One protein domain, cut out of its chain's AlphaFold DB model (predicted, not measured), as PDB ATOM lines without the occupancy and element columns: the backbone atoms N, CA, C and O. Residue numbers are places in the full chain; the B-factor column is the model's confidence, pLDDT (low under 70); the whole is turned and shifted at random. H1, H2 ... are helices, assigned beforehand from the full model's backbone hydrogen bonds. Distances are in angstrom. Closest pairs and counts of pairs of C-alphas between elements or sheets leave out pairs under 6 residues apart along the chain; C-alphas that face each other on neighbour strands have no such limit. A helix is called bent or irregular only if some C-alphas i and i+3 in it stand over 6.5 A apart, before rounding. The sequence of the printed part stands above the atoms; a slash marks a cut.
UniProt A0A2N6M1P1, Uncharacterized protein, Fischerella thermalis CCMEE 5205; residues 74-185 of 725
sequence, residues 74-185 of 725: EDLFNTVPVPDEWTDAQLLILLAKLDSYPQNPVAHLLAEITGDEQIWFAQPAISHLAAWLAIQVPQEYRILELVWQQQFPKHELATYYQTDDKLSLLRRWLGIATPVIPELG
ATOM      1  N   GLU A  74      79.844 -62.569  80.690       90.88
ATOM      2  CA  GLU A  74      78.870 -63.513  80.122       90.88
ATOM      3  C   GLU A  74      77.430 -63.047  80.381       90.88
ATOM      4  O   GLU A  74      76.628 -63.011  79.448       90.88
ATOM      5  N   ASP A  75      77.126 -62.583  81.598       87.44
ATOM      6  CA  ASP A  75      75.817 -62.003  81.928       87.44
ATOM      7  C   ASP A  75      75.501 -60.765  81.066       87.44
ATOM      8  O   ASP A  75      74.367 -60.583  80.616       87.44
ATOM      9  N   LEU A  76      76.498 -59.906  80.817       88.31
ATOM     10  CA  LEU A  76      76.337 -58.692  80.010       88.31
ATOM     11  C   LEU A  76      76.253 -58.981  78.503       88.31
ATOM     12  O   LEU A  76      75.519 -58.303  77.785       88.31
ATOM     13  N   PHE A  77      77.021 -59.953  78.012       91.06
ATOM     14  CA  PHE A  77      77.112 -60.306  76.592       91.06
ATOM     15  C   PHE A  77      75.973 -61.236  76.161       91.06
ATOM     16  O   PHE A  77      75.659 -61.318  74.970       91.06
ATOM     17  N   ASN A  78      75.310 -61.871  77.131       86.56
ATOM     18  CA  ASN A  78      74.128 -62.702  76.970       86.56
ATOM     19  C   ASN A  78      74.350 -63.854  75.973       86.56
ATOM     20  O   ASN A  78      74.851 -64.912  76.342       86.56
ATOM     21  N   THR A  79      73.982 -63.671  74.703       84.88
ATOM     22  CA  THR A  79      74.095 -64.704  73.660       84.88
ATOM     23  C   THR A  79      75.452 -64.723  72.960       84.88
ATOM     24  O   THR A  79      75.730 -65.664  72.216       84.88
ATOM     25  N   VAL A  80      76.296 -63.708  73.171       89.38
ATOM     26  CA  VAL A  80      77.627 -63.621  72.565       89.38
ATOM     27  C   VAL A  80      78.664 -64.216  73.530       89.38
ATOM     28  O   VAL A  80      78.806 -63.711  74.643       89.38
ATOM     29  N   PRO A  81      79.402 -65.274  73.147       90.19
ATOM     30  CA  PRO A  81      80.366 -65.903  74.043       90.19
ATOM     31  C   PRO A  81      81.572 -64.989  74.298       90.19
ATOM     32  O   PRO A  81      82.105 -64.365  73.379       90.19
ATOM     33  N   VAL A  82      82.030 -64.944  75.552       90.69
ATOM     34  CA  VAL A  82      83.279 -64.266  75.920       90.69
ATOM     35  C   VAL A  82      84.460 -65.118  75.434       90.69
ATOM     36  O   VAL A  82      84.519 -66.291  75.802       90.69
ATOM     37  N   PRO A  83      85.418 -64.573  74.661       89.94
ATOM     38  CA  PRO A  83      86.528 -65.357  74.117       89.94
ATOM     39  C   PRO A  83      87.350 -66.086  75.193       89.94
ATOM     40  O   PRO A  83      87.660 -65.525  76.253       89.94
ATOM     41  N   ASP A  84      87.707 -67.345  74.945       88.44
ATOM     42  CA  ASP A  84      88.441 -68.187  75.904       88.44
ATOM     43  C   ASP A  84      89.898 -67.732  76.069       88.44
ATOM     44  O   ASP A  84      90.484 -67.867  77.141       88.44
ATOM     45  N   GLU A  85      90.473 -67.128  75.030       89.31
ATOM     46  CA  GLU A  85      91.840 -66.613  74.997       89.31
ATOM     47  C   GLU A  85      92.054 -65.331  75.822       89.31
ATOM     48  O   GLU A  85      93.195 -64.913  76.031       89.31
ATOM     49  N   TRP A  86      90.978 -64.691  76.291       90.25
ATOM     50  CA  TRP A  86      91.067 -63.492  77.122       90.25
ATOM     51  C   TRP A  86      91.548 -63.824  78.537       90.25
ATOM     52  O   TRP A  86      90.917 -64.585  79.272       90.25
ATOM     53  N   THR A  87      92.660 -63.200  78.926       90.12
ATOM     54  CA  THR A  87      93.254 -63.329  80.265       90.12
ATOM     55  C   THR A  87      92.439 -62.578  81.316       90.12
ATOM     56  O   THR A  87      91.833 -61.548  81.017       90.12
ATOM     57  N   ASP A  88      92.495 -63.018  82.575       88.75
ATOM     58  CA  ASP A  88      91.768 -62.370  83.678       88.75
ATOM     59  C   ASP A  88      92.081 -60.872  83.806       88.75
ATOM     60  O   ASP A  88      91.185 -60.064  84.051       88.75
ATOM     61  N   ALA A  89      93.331 -60.472  83.544       86.50
ATOM     62  CA  ALA A  89      93.738 -59.069  83.527       86.50
ATOM     63  C   ALA A  89      93.016 -58.258  82.433       86.50
ATOM     64  O   ALA A  89      92.562 -57.144  82.689       86.50
ATOM     65  N   GLN A  90      92.868 -58.812  81.224       88.56
ATOM     66  CA  GLN A  90      92.130 -58.160  80.135       88.56
ATOM     67  C   GLN A  90      90.637 -58.042  80.465       88.56
ATOM     68  O   GLN A  90      90.045 -56.985  80.239       88.56
ATOM     69  N   LEU A  91      90.049 -59.092  81.050       90.31
ATOM     70  CA  LEU A  91      88.647 -59.092  81.474       90.31
ATOM     71  C   LEU A  91      88.378 -58.011  82.530       90.31
ATOM     72  O   LEU A  91      87.380 -57.298  82.440       90.31
ATOM     73  N   LEU A  92      89.280 -57.853  83.504       89.00
ATOM     74  CA  LEU A  92      89.166 -56.833  84.549       89.00
ATOM     75  C   LEU A  92      89.283 -55.410  84.006       89.00
ATOM     76  O   LEU A  92      88.497 -54.552  84.401       89.00
ATOM     77  N   ILE A  93      90.221 -55.152  83.088       89.19
ATOM     78  CA  ILE A  93      90.366 -53.831  82.455       89.19
ATOM     79  C   ILE A  93      89.085 -53.460  81.703       89.19
ATOM     80  O   ILE A  93      88.604 -52.332  81.820       89.19
ATOM     81  N   LEU A  94      88.519 -54.400  80.941       90.44
ATOM     82  CA  LEU A  94      87.284 -54.168  80.198       90.44
ATOM     83  C   LEU A  94      86.092 -53.937  81.136       90.44
ATOM     84  O   LEU A  94      85.339 -52.985  80.938       90.44
ATOM     85  N   LEU A  95      85.943 -54.761  82.177       89.44
ATOM     86  CA  LEU A  95      84.885 -54.590  83.173       89.44
ATOM     87  C   LEU A  95      84.984 -53.256  83.903       89.44
ATOM     88  O   LEU A  95      83.966 -52.598  84.058       89.44
ATOM     89  N   ALA A  96      86.182 -52.825  84.298       88.00
ATOM     90  CA  ALA A  96      86.368 -51.536  84.958       88.00
ATOM     91  C   ALA A  96      85.909 -50.366  84.072       88.00
ATOM     92  O   ALA A  96      85.307 -49.415  84.569       88.00
ATOM     93  N   LYS A  97      86.150 -50.447  82.754       89.69
ATOM     94  CA  LYS A  97      85.626 -49.466  81.794       89.69
ATOM     95  C   LYS A  97      84.102 -49.529  81.696       89.69
ATOM     96  O   LYS A  97      83.448 -48.497  81.776       89.69
ATOM     97  N   LEU A  98      83.527 -50.721  81.558       91.44
ATOM     98  CA  LEU A  98      82.074 -50.899  81.449       91.44
ATOM     99  C   LEU A  98      81.324 -50.480  82.724       91.44
ATOM    100  O   LEU A  98      80.310 -49.800  82.625       91.44
ATOM    101  N   ASP A  99      81.844 -50.815  83.909       87.69
ATOM    102  CA  ASP A  99      81.264 -50.460  85.213       87.69
ATOM    103  C   ASP A  99      81.281 -48.933  85.459       87.69
ATOM    104  O   ASP A  99      80.568 -48.441  86.335       87.69
ATOM    105  N   SER A 100      82.049 -48.160  84.676       89.31
ATOM    106  CA  SER A 100      82.015 -46.691  84.728       89.31
ATOM    107  C   SER A 100      80.731 -46.090  84.128       89.31
ATOM    108  O   SER A 100      80.426 -44.922  84.380       89.31
ATOM    109  N   TYR A 101      79.938 -46.893  83.403       90.44
ATOM    110  CA  TYR A 101      78.692 -46.483  82.760       90.44
ATOM    111  C   TYR A 101      77.462 -47.140  83.416       90.44
ATOM    112  O   TYR A 101      77.322 -48.363  83.389       90.44
ATOM    113  N   PRO A 102      76.516 -46.357  83.971       78.38
ATOM    114  CA  PRO A 102      75.413 -46.899  84.771       78.38
ATOM    115  C   PRO A 102      74.282 -47.548  83.955       78.38
ATOM    116  O   PRO A 102      73.516 -48.341  84.500       78.38
ATOM    117  N   GLN A 103      74.131 -47.207  82.673       84.94
ATOM    118  CA  GLN A 103      73.114 -47.763  81.771       84.94
ATOM    119  C   GLN A 103      73.732 -47.996  80.397       84.94
ATOM    120  O   GLN A 103      74.562 -47.204  79.979       84.94
ATOM    121  N   ASN A 104      73.338 -49.061  79.692       87.06
ATOM    122  CA  ASN A 104      73.845 -49.402  78.353       87.06
ATOM    123  C   ASN A 104      75.385 -49.294  78.216       87.06
ATOM    124  O   ASN A 104      75.877 -48.627  77.301       87.06
ATOM    125  N   PRO A 105      76.166 -49.952  79.095       91.69
ATOM    126  CA  PRO A 105      77.612 -49.733  79.196       91.69
ATOM    127  C   PRO A 105      78.370 -50.062  77.903       91.69
ATOM    128  O   PRO A 105      79.342 -49.394  77.564       91.69
ATOM    129  N   VAL A 106      77.887 -51.045  77.135       93.56
ATOM    130  CA  VAL A 106      78.447 -51.416  75.827       93.56
ATOM    131  C   VAL A 106      78.306 -50.278  74.810       93.56
ATOM    132  O   VAL A 106      79.271 -49.957  74.123       93.56
ATOM    133  N   ALA A 107      77.133 -49.639  74.734       93.25
ATOM    134  CA  ALA A 107      76.879 -48.549  73.792       93.25
ATOM    135  C   ALA A 107      77.703 -47.298  74.133       93.25
ATOM    136  O   ALA A 107      78.268 -46.681  73.236       93.25
ATOM    137  N   HIS A 108      77.836 -46.956  75.423       94.12
ATOM    138  CA  HIS A 108      78.678 -45.829  75.841       94.12
ATOM    139  C   HIS A 108      80.155 -46.058  75.538       94.12
ATOM    140  O   HIS A 108      80.813 -45.154  75.029       94.12
ATOM    141  N   LEU A 109      80.672 -47.258  75.813       94.19
ATOM    142  CA  LEU A 109      82.066 -47.565  75.519       94.19
ATOM    143  C   LEU A 109      82.331 -47.537  74.005       94.19
ATOM    144  O   LEU A 109      83.328 -46.969  73.570       94.19
ATOM    145  N   LEU A 110      81.422 -48.077  73.186       94.88
ATOM    146  CA  LEU A 110      81.525 -47.981  71.726       94.88
ATOM    147  C   LEU A 110      81.463 -46.524  71.237       94.88
ATOM    148  O   LEU A 110      82.259 -46.146  70.381       94.88
ATOM    149  N   ALA A 111      80.599 -45.691  71.825       94.06
ATOM    150  CA  ALA A 111      80.529 -44.261  71.525       94.06
ATOM    151  C   ALA A 111      81.824 -43.517  71.862       94.06
ATOM    152  O   ALA A 111      82.273 -42.699  71.063       94.06
ATOM    153  N   GLU A 112      82.447 -43.821  73.003       93.12
ATOM    154  CA  GLU A 112      83.747 -43.260  73.381       93.12
ATOM    155  C   GLU A 112      84.835 -43.659  72.373       93.12
ATOM    156  O   GLU A 112      85.621 -42.818  71.939       93.12
ATOM    157  N   ILE A 113      84.859 -44.931  71.966       92.94
ATOM    158  CA  ILE A 113      85.883 -45.477  71.069       92.94
ATOM    159  C   ILE A 113      85.761 -44.907  69.655       92.94
ATOM    160  O   ILE A 113      86.775 -44.603  69.028       92.94
ATOM    161  N   THR A 114      84.541 -44.791  69.129       92.12
ATOM    162  CA  THR A 114      84.324 -44.347  67.744       92.12
ATOM    163  C   THR A 114      84.074 -42.848  67.622       92.12
ATOM    164  O   THR A 114      84.056 -42.334  66.508       92.12
ATOM    165  N   GLY A 115      83.876 -42.147  68.742       91.50
ATOM    166  CA  GLY A 115      83.603 -40.711  68.779       91.50
ATOM    167  C   GLY A 115      82.218 -40.310  68.261       91.50
ATOM    168  O   GLY A 115      82.028 -39.144  67.922       91.50
ATOM    169  N   ASP A 116      81.262 -41.242  68.182       87.06
ATOM    170  CA  ASP A 116      79.913 -40.985  67.655       87.06
ATOM    171  C   ASP A 116      78.836 -41.590  68.557       87.06
ATOM    172  O   ASP A 116      78.476 -42.758  68.444       87.06
ATOM    173  N   GLU A 117      78.312 -40.780  69.474       88.75
ATOM    174  CA  GLU A 117      77.260 -41.199  70.400       88.75
ATOM    175  C   GLU A 117      75.923 -41.456  69.694       88.75
ATOM    176  O   GLU A 117      75.170 -42.345  70.087       88.75
ATOM    177  N   GLN A 118      75.614 -40.731  68.618       89.50
ATOM    178  CA  GLN A 118      74.293 -40.827  67.996       89.50
ATOM    179  C   GLN A 118      74.041 -42.218  67.417       89.50
ATOM    180  O   GLN A 118      72.918 -42.710  67.495       89.50
ATOM    181  N   ILE A 119      75.076 -42.879  66.898       92.50
ATOM    182  CA  ILE A 119      74.933 -44.191  66.259       92.50
ATOM    183  C   ILE A 119      74.751 -45.331  67.275       92.50
ATOM    184  O   ILE A 119      74.093 -46.323  66.991       92.50
ATOM    185  N   TRP A 120      75.263 -45.220  68.496       93.62
ATOM    186  CA  TRP A 120      75.125 -46.329  69.452       93.62
ATOM    187  C   TRP A 120      73.818 -46.291  70.252       93.62
ATOM    188  O   TRP A 120      73.413 -47.318  70.799       93.62
ATOM    189  N   PHE A 121      73.138 -45.138  70.279       92.06
ATOM    190  CA  PHE A 121      71.903 -44.918  71.046       92.06
ATOM    191  C   PHE A 121      70.649 -44.678  70.192       92.06
ATOM    192  O   PHE A 121      69.534 -44.691  70.726       92.06
ATOM    193  N   ALA A 122      70.791 -44.444  68.887       90.25
ATOM    194  CA  ALA A 122      69.651 -44.220  68.008       90.25
ATOM    195  C   ALA A 122      68.809 -45.487  67.788       90.25
ATOM    196  O   ALA A 122      69.249 -46.626  67.941       90.25
ATOM    197  N   GLN A 123      67.546 -45.267  67.418       90.12
ATOM    198  CA  GLN A 123      66.632 -46.347  67.060       90.12
ATOM    199  C   GLN A 123      66.936 -46.875  65.647       90.12
ATOM    200  O   GLN A 123      67.330 -46.089  64.779       90.12
ATOM    201  N   PRO A 124      66.700 -48.172  65.374       92.12
ATOM    202  CA  PRO A 124      66.909 -48.742  64.050       92.12
ATOM    203  C   PRO A 124      66.113 -48.013  62.963       92.12
ATOM    204  O   PRO A 124      64.890 -47.920  63.004       92.12
ATOM    205  N   ALA A 125      66.827 -47.531  61.955       93.69
ATOM    206  CA  ALA A 125      66.281 -46.939  60.739       93.69
ATOM    207  C   ALA A 125      67.242 -47.208  59.571       93.69
ATOM    208  O   ALA A 125      68.392 -47.594  59.789       93.69
ATOM    209  N   ILE A 126      66.802 -46.975  58.331       94.44
ATOM    210  CA  ILE A 126      67.653 -47.125  57.137       94.44
ATOM    211  C   ILE A 126      68.858 -46.174  57.180       94.44
ATOM    212  O   ILE A 126      69.989 -46.596  56.952       94.44
ATOM    213  N   SER A 127      68.637 -44.902  57.525       94.00
ATOM    214  CA  SER A 127      69.712 -43.912  57.682       94.00
ATOM    215  C   SER A 127      70.698 -44.302  58.782       94.00
ATOM    216  O   SER A 127      71.905 -44.151  58.615       94.00
ATOM    217  N   HIS A 128      70.183 -44.854  59.879       95.12
ATOM    218  CA  HIS A 128      70.987 -45.329  60.992       95.12
ATOM    219  C   HIS A 128      71.840 -46.550  60.615       95.12
ATOM    220  O   HIS A 128      73.038 -46.564  60.879       95.12
ATOM    221  N   LEU A 129      71.257 -47.532  59.916       95.50
ATOM    222  CA  LEU A 129      71.979 -48.708  59.419       95.50
ATOM    223  C   LEU A 129      73.120 -48.274  58.494       95.50
ATOM    224  O   LEU A 129      74.239 -48.761  58.618       95.50
ATOM    225  N   ALA A 130      72.843 -47.327  57.596       95.50
ATOM    226  CA  ALA A 130      73.835 -46.779  56.683       95.50
ATOM    227  C   ALA A 130      75.007 -46.108  57.416       95.50
ATOM    228  O   ALA A 130      76.158 -46.326  57.034       95.50
ATOM    229  N   ALA A 131      74.713 -45.329  58.462       94.62
ATOM    230  CA  ALA A 131      75.716 -44.660  59.285       94.62
ATOM    231  C   ALA A 131      76.555 -45.669  60.081       94.62
ATOM    232  O   ALA A 131      77.783 -45.620  60.048       94.62
ATOM    233  N   TRP A 132      75.904 -46.648  60.716       95.38
ATOM    234  CA  TRP A 132      76.590 -47.712  61.445       95.38
ATOM    235  C   TRP A 132      77.526 -48.514  60.540       95.38
ATOM    236  O   TRP A 132      78.682 -48.716  60.910       95.38
ATOM    237  N   LEU A 133      77.079 -48.919  59.344       95.06
ATOM    238  CA  LEU A 133      77.908 -49.644  58.372       95.06
ATOM    239  C   LEU A 133      79.191 -48.888  57.992       95.06
ATOM    240  O   LEU A 133      80.200 -49.529  57.702       95.06
ATOM    241  N   ALA A 134      79.165 -47.555  58.020       93.56
ATOM    242  CA  ALA A 134      80.308 -46.708  57.698       93.56
ATOM    243  C   ALA A 134      81.297 -46.512  58.867       93.56
ATOM    244  O   ALA A 134      82.422 -46.076  58.628       93.56
ATOM    245  N   ILE A 135      80.933 -46.846  60.111       92.25
ATOM    246  CA  ILE A 135      81.865 -46.776  61.249       92.25
ATOM    247  C   ILE A 135      82.808 -47.980  61.254       92.25
ATOM    248  O   ILE A 135      82.381 -49.128  61.119       92.25
ATOM    249  N   GLN A 136      84.087 -47.736  61.533       89.50
ATOM    250  CA  GLN A 136      85.054 -48.784  61.841       89.50
ATOM    251  C   GLN A 136      85.238 -48.913  63.356       89.50
ATOM    252  O   GLN A 136      85.665 -47.971  64.018       89.50
ATOM    253  N   VAL A 137      84.924 -50.091  63.899       92.12
ATOM    254  CA  VAL A 137      85.220 -50.439  65.293       92.12
ATOM    255  C   VAL A 137      86.587 -51.135  65.337       92.12
ATOM    256  O   VAL A 137      86.805 -52.060  64.547       92.12
ATOM    257  N   PRO A 138      87.517 -50.729  66.226       91.19
ATOM    258  CA  PRO A 138      88.808 -51.397  66.372       91.19
ATOM    259  C   PRO A 138      88.657 -52.887  66.697       91.19
ATOM    260  O   PRO A 138      87.710 -53.304  67.371       91.19
ATOM    261  N   GLN A 139      89.602 -53.701  66.222       88.00
ATOM    262  CA  GLN A 139      89.515 -55.162  66.279       88.00
ATOM    263  C   GLN A 139      89.331 -55.688  67.709       88.00
ATOM    264  O   GLN A 139      88.557 -56.617  67.931       88.00
ATOM    265  N   GLU A 140      89.998 -55.068  68.679       86.50
ATOM    266  CA  GLU A 140      89.938 -55.411  70.099       86.50
ATOM    267  C   GLU A 140      88.555 -55.184  70.738       86.50
ATOM    268  O   GLU A 140      88.246 -55.799  71.758       86.50
ATOM    269  N   TYR A 141      87.700 -54.359  70.126       90.94
ATOM    270  CA  TYR A 141      86.352 -54.044  70.611       90.94
ATOM    271  C   TYR A 141      85.241 -54.623  69.727       90.94
ATOM    272  O   TYR A 141      84.062 -54.418  70.011       90.94
ATOM    273  N   ARG A 142      85.576 -55.402  68.689       90.38
ATOM    274  CA  ARG A 142      84.586 -55.989  67.765       90.38
ATOM    275  C   ARG A 142      83.547 -56.862  68.474       90.38
ATOM    276  O   ARG A 142      82.392 -56.896  68.069       90.38
ATOM    277  N   ILE A 143      83.927 -57.533  69.561       91.25
ATOM    278  CA  ILE A 143      82.989 -58.332  70.361       91.25
ATOM    279  C   ILE A 143      81.911 -57.467  71.034       91.25
ATOM    280  O   ILE A 143      80.771 -57.899  71.144       91.25
ATOM    281  N   LEU A 144      82.232 -56.226  71.419       93.50
ATOM    282  CA  LEU A 144      81.256 -55.284  71.971       93.50
ATOM    283  C   LEU A 144      80.257 -54.841  70.900       93.50
ATOM    284  O   LEU A 144      79.063 -54.751  71.175       93.50
ATOM    285  N   GLU A 145      80.730 -54.617  69.672       93.62
ATOM    286  CA  GLU A 145      79.855 -54.342  68.532       93.62
ATOM    287  C   GLU A 145      78.911 -55.525  68.273       93.62
ATOM    288  O   GLU A 145      77.711 -55.315  68.123       93.62
ATOM    289  N   LEU A 146      79.411 -56.767  68.311       91.88
ATOM    290  CA  LEU A 146      78.574 -57.968  68.183       91.88
ATOM    291  C   LEU A 146      77.499 -58.042  69.275       91.88
ATOM    292  O   LEU A 146      76.350 -58.355  68.973       91.88
ATOM    293  N   VAL A 147      77.837 -57.715  70.526       92.31
ATOM    294  CA  VAL A 147      76.863 -57.640  71.630       92.31
ATOM    295  C   VAL A 147      75.803 -56.571  71.355       92.31
ATOM    296  O   VAL A 147      74.612 -56.816  71.546       92.31
ATOM    297  N   TRP A 148      76.205 -55.397  70.861       92.88
ATOM    298  CA  TRP A 148      75.277 -54.322  70.506       92.88
ATOM    299  C   TRP A 148      74.330 -54.708  69.355       92.88
ATOM    300  O   TRP A 148      73.132 -54.443  69.434       92.88
ATOM    301  N   GLN A 149      74.810 -55.424  68.333       91.31
ATOM    302  CA  GLN A 149      73.979 -55.890  67.209       91.31
ATOM    303  C   GLN A 149      72.811 -56.793  67.651       91.31
ATOM    304  O   GLN A 149      71.774 -56.852  66.983       91.31
ATOM    305  N   GLN A 150      72.937 -57.481  68.792       88.81
ATOM    306  CA  GLN A 150      71.890 -58.361  69.327       88.81
ATOM    307  C   GLN A 150      70.721 -57.608  69.985       88.81
ATOM    308  O   GLN A 150      69.738 -58.236  70.374       88.81
ATOM    309  N   GLN A 151      70.775 -56.275  70.089       84.38
ATOM    310  CA  GLN A 151      69.744 -55.477  70.767       84.38
ATOM    311  C   GLN A 151      68.446 -55.302  69.958       84.38
ATOM    312  O   GLN A 151      67.427 -54.886  70.513       84.38
ATOM    313  N   PHE A 152      68.433 -55.671  68.669       81.06
ATOM    314  CA  PHE A 152      67.306 -55.412  67.760       81.06
ATOM    315  C   PHE A 152      66.620 -56.667  67.175       81.06
ATOM    316  O   PHE A 152      66.260 -56.661  65.998       81.06
ATOM    317  N   PRO A 153      66.352 -57.742  67.945       76.00
ATOM    318  CA  PRO A 153      65.959 -59.044  67.388       76.00
ATOM    319  C   PRO A 153      64.558 -59.079  66.751       76.00
ATOM    320  O   PRO A 153      64.205 -60.054  66.096       76.00
ATOM    321  N   LYS A 154      63.728 -58.049  66.965       82.50
ATOM    322  CA  LYS A 154      62.339 -57.976  66.469       82.50
ATOM    323  C   LYS A 154      62.118 -56.881  65.418       82.50
ATOM    324  O   LYS A 154      60.974 -56.641  65.042       82.50
ATOM    325  N   HIS A 155      63.175 -56.194  64.981       89.81
ATOM    326  CA  HIS A 155      63.071 -55.117  63.993       89.81
ATOM    327  C   HIS A 155      63.111 -55.667  62.558       89.81
ATOM    328  O   HIS A 155      63.791 -56.652  62.291       89.81
ATOM    329  N   GLU A 156      62.454 -55.004  61.601       90.62
ATOM    330  CA  GLU A 156      62.462 -55.417  60.182       90.62
ATOM    331  C   GLU A 156      63.869 -55.411  59.552       90.62
ATOM    332  O   GLU A 156      64.153 -56.159  58.622       90.62
ATOM    333  N   LEU A 157      64.773 -54.601  60.111       93.06
ATOM    334  CA  LEU A 157      66.175 -54.493  59.696       93.06
ATOM    335  C   LEU A 157      67.119 -55.431  60.466       93.06
ATOM    336  O   LEU A 157      68.327 -55.360  60.250       93.06
ATOM    337  N   ALA A 158      66.610 -56.285  61.364       90.81
ATOM    338  CA  ALA A 158      67.432 -57.109  62.258       90.81
ATOM    339  C   ALA A 158      68.493 -57.923  61.503       90.81
ATOM    340  O   ALA A 158      69.664 -57.884  61.868       90.81
ATOM    341  N   THR A 159      68.108 -58.557  60.392       91.25
ATOM    342  CA  THR A 159      69.005 -59.350  59.534       91.25
ATOM    343  C   THR A 159      70.207 -58.555  59.012       91.25
ATOM    344  O   THR A 159      71.261 -59.132  58.766       91.25
ATOM    345  N   TYR A 160      70.075 -57.236  58.841       94.06
ATOM    346  CA  TYR A 160      71.157 -56.374  58.362       94.06
ATOM    347  C   TYR A 160      72.061 -55.872  59.489       94.06
ATOM    348  O   TYR A 160      73.266 -55.755  59.287       94.06
ATOM    349  N   TYR A 161      71.507 -55.606  60.676       92.88
ATOM    350  CA  TYR A 161      72.315 -55.274  61.854       92.88
ATOM    351  C   TYR A 161      73.109 -56.482  62.357       92.88
ATOM    352  O   TYR A 161      74.236 -56.322  62.802       92.88
ATOM    353  N   GLN A 162      72.558 -57.688  62.237       91.06
ATOM    354  CA  GLN A 162      73.182 -58.943  62.674       91.06
ATOM    355  C   GLN A 162      74.069 -59.574  61.589       91.06
ATOM    356  O   GLN A 162      74.154 -60.793  61.476       91.06
ATOM    357  N   THR A 163      74.683 -58.758  60.731       91.00
ATOM    358  CA  THR A 163      75.545 -59.269  59.665       91.00
ATOM    359  C   THR A 163      76.916 -59.685  60.199       91.00
ATOM    360  O   THR A 163      77.575 -58.930  60.914       91.00
ATOM    361  N   ASP A 164      77.391 -60.858  59.780       86.69
ATOM    362  CA  ASP A 164      78.745 -61.326  60.104       86.69
ATOM    363  C   ASP A 164      79.834 -60.531  59.352       86.69
ATOM    364  O   ASP A 164      80.969 -60.392  59.824       86.69
ATOM    365  N   ASP A 165      79.483 -59.977  58.183       91.44
ATOM    366  CA  ASP A 165      80.383 -59.227  57.305       91.44
ATOM    367  C   ASP A 165      79.797 -57.856  56.942       91.44
ATOM    368  O   ASP A 165      79.234 -57.621  55.866       91.44
ATOM    369  N   LYS A 166      79.995 -56.928  57.880       92.50
ATOM    370  CA  LYS A 166      79.650 -55.507  57.782       92.50
ATOM    371  C   LYS A 166      80.132 -54.870  56.477       92.50
ATOM    372  O   LYS A 166      79.400 -54.117  55.834       92.50
ATOM    373  N   LEU A 167      81.362 -55.186  56.075       93.44
ATOM    374  CA  LEU A 167      81.998 -54.572  54.917       93.44
ATOM    375  C   LEU A 167      81.395 -55.095  53.610       93.44
ATOM    376  O   LEU A 167      81.091 -54.309  52.714       93.44
ATOM    377  N   SER A 168      81.175 -56.406  53.509       95.00
ATOM    378  CA  SER A 168      80.484 -57.012  52.366       95.00
ATOM    379  C   SER A 168      79.053 -56.495  52.229       95.00
ATOM    380  O   SER A 168      78.625 -56.157  51.122       95.00
ATOM    381  N   LEU A 169      78.325 -56.345  53.342       95.81
ATOM    382  CA  LEU A 169      76.978 -55.772  53.325       95.81
ATOM    383  C   LEU A 169      76.979 -54.341  52.767       95.81
ATOM    384  O   LEU A 169      76.196 -54.028  51.867       95.81
ATOM    385  N   LEU A 170      77.896 -53.495  53.244       96.31
ATOM    386  CA  LEU A 170      78.047 -52.127  52.752       96.31
ATOM    387  C   LEU A 170      78.399 -52.090  51.257       96.31
ATOM    388  O   LEU A 170      77.750 -51.373  50.500       96.31
ATOM    389  N   ARG A 171      79.361 -52.903  50.801       96.31
ATOM    390  CA  ARG A 171      79.740 -53.000  49.376       96.31
ATOM    391  C   ARG A 171      78.557 -53.376  48.483       96.31
ATOM    392  O   ARG A 171      78.354 -52.774  47.428       96.31
ATOM    393  N   ARG A 172      77.750 -54.349  48.915       95.06
ATOM    394  CA  ARG A 172      76.551 -54.794  48.188       95.06
ATOM    395  C   ARG A 172      75.474 -53.711  48.133       95.06
ATOM    396  O   ARG A 172      74.814 -53.568  47.106       95.06
ATOM    397  N   TRP A 173      75.320 -52.925  49.199       95.25
ATOM    398  CA  TRP A 173      74.371 -51.810  49.234       95.25
ATOM    399  C   TRP A 173      74.838 -50.604  48.400       95.25
ATOM    400  O   TRP A 173      74.033 -49.963  47.728       95.25
ATOM    401  N   LEU A 174      76.149 -50.342  48.357       94.88
ATOM    402  CA  LEU A 174      76.758 -49.350  47.461       94.88
ATOM    403  C   LEU A 174      76.727 -49.770  45.980       94.88
ATOM    404  O   LEU A 174      76.992 -48.943  45.109       94.88
ATOM    405  N   GLY A 175      76.400 -51.033  45.684       92.88
ATOM    406  CA  GLY A 175      76.327 -51.564  44.322       92.88
ATOM    407  C   GLY A 175      77.680 -51.942  43.711       92.88
ATOM    408  O   GLY A 175      77.760 -52.109  42.496       92.88
ATOM    409  N   ILE A 176      78.723 -52.083  44.536       94.31
ATOM    410  CA  ILE A 176      80.087 -52.458  44.116       94.31
ATOM    411  C   ILE A 176      80.430 -53.925  44.429       94.31
ATOM    412  O   ILE A 176      81.557 -54.366  44.235       94.31
ATOM    413  N   ALA A 177      79.454 -54.699  44.914       93.94
ATOM    414  CA  ALA A 177      79.552 -56.144  45.095       93.94
ATOM    415  C   ALA A 177      78.204 -56.826  44.818       93.94
ATOM    416  O   ALA A 177      77.137 -56.243  45.017       93.94
ATOM    417  N   THR A 178      78.247 -58.086  44.385       89.31
ATOM    418  CA  THR A 178      77.053 -58.884  44.070       89.31
ATOM    419  C   THR A 178      76.731 -59.912  45.161       89.31
ATOM    420  O   THR A 178      77.658 -60.491  45.724       89.31
ATOM    421  N   PRO A 179      75.444 -60.228  45.405       91.62
ATOM    422  CA  PRO A 179      74.259 -59.618  44.793       91.62
ATOM    423  C   PRO A 179      73.900 -58.276  45.452       91.62
ATOM    424  O   PRO A 179      74.044 -58.125  46.664       91.62
ATOM    425  N   VAL A 180      73.406 -57.317  44.668       89.75
ATOM    426  CA  VAL A 180      72.909 -56.028  45.191       89.75
ATOM    427  C   VAL A 180      71.683 -56.225  46.093       89.75
ATOM    428  O   VAL A 180      71.036 -57.269  46.028       89.75
ATOM    429  N   ILE A 181      71.378 -55.238  46.941       91.00
ATOM    430  CA  ILE A 181      70.319 -55.328  47.968       91.00
ATOM    431  C   ILE A 181      69.230 -54.287  47.675       91.00
ATOM    432  O   ILE A 181      69.249 -53.194  48.249       91.00
ATOM    433  N   PRO A 182      68.309 -54.568  46.737       86.19
ATOM    434  CA  PRO A 182      67.269 -53.617  46.351       86.19
ATOM    435  C   PRO A 182      66.274 -53.329  47.483       86.19
ATOM    436  O   PRO A 182      65.669 -52.259  47.501       86.19
ATOM    437  N   GLU A 183      66.114 -54.249  48.438       90.25
ATOM    438  CA  GLU A 183      65.156 -54.147  49.543       90.25
ATOM    439  C   GLU A 183      65.464 -52.975  50.484       90.25
ATOM    440  O   GLU A 183      64.554 -52.417  51.089       90.25
ATOM    441  N   LEU A 184      66.738 -52.576  50.586       91.12
ATOM    442  CA  LEU A 184      67.174 -51.431  51.391       91.12
ATOM    443  C   LEU A 184      67.053 -50.088  50.652       91.12
ATOM    444  O   LEU A 184      67.315 -49.032  51.233       91.12
ATOM    445  N   GLY A 185      66.670 -50.106  49.373       90.38
ATOM    446  CA  GLY A 185      66.667 -48.926  48.518       90.38
ATOM    447  C   GLY A 185      68.067 -48.342  48.297       90.38
ATOM    448  O   GLY A 185      69.093 -48.992  48.507       90.38
TER     449      GLY A 185
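What this domain is: This is residues 74 to 185 of the 725 residues of an uncharacterized protein of Fischerella thermalis CCMEE 5205 (UniProt A0A2N6M1P1). An elongated row of short helices, mostly crossed: H6 and H3 cross in the middle, H2 makes one end of the long axis, and H8 with residues 175 to 185 makes the other. H4 and H5 lead along one side from H3 to H8, while the one-turn helices H1 and H7 lie near H6. The printed part has 112 residues with eight named helices, H1 to H8 in chain order, and no named strand; the class is all helix. The whole is compact, with a radius of gyration of the C-alphas of 15.0 A and spans of 45 by 27 by 26 A.

Where its parts are: H6 is residues 139 to 149, 15.6 A long, and irregular: C-alphas 140 and 143 are 7.5 A apart. H2 is residues 88 to 98, 15.2 A; H3 is 105 to 114, 14.3 A. H4 is 117 to 121, H5 is 126 to 134, 12.7 A, and H7 is 158 to 161. H1, residues 74 to 77, begins at C-alpha 74 (78.870, -63.513, 80.122). H8, residues 166 to 174, 12.4 A, ends at C-alpha 174 (76.758, -49.350, 47.461).

How they stand to each other: H3 is the hub. It touches H6 at a steep tilt of 49 degrees, opposite ways; the closest C-alphas, Val 106 and Leu 144, are 6.1 A apart. H3 touches H2 about perpendicular, at 90 degrees, with C-alphas Leu 98 and Pro 105 closest at 5.1 A. H3 touches H4, with C-alphas Ala 111 and Glu 117 closest at 4.6 A. H4 and H5 only just touch, with 3 pairs of C-alphas within 8 A, Ile 119 and Trp 132 closest at 6.2 A. H5 touches H8 at a steep tilt of 57 degrees, opposite ways; C-alphas Leu 133 and Lys 166 are closest at 6.1 A. H1 and H6 are close but not clearly touching, with C-alphas Phe 77 and Val 147 closest at 5.6 A; so are H7 and H6, with Gln 149 and Tyr 161 closest at 5.6 A. H2 and H6 are apart. Every O i to N i+4 pair is within hydrogen-bond range in H2, H3, H4, H5 and H8, but 5 of 7 in H6; H1 and H7 are too short for such a pair.

The domain as a whole: The C-alphas farthest apart, those of Ala 89 and Pro 182, are 46.0 A apart. Residues 84 to 90, of which 88 to 90 belong to H2, stand free. The printed part has no cut, and no link is long. Mean pLDDT of the printed part is 90.8; no printed residue is under 70.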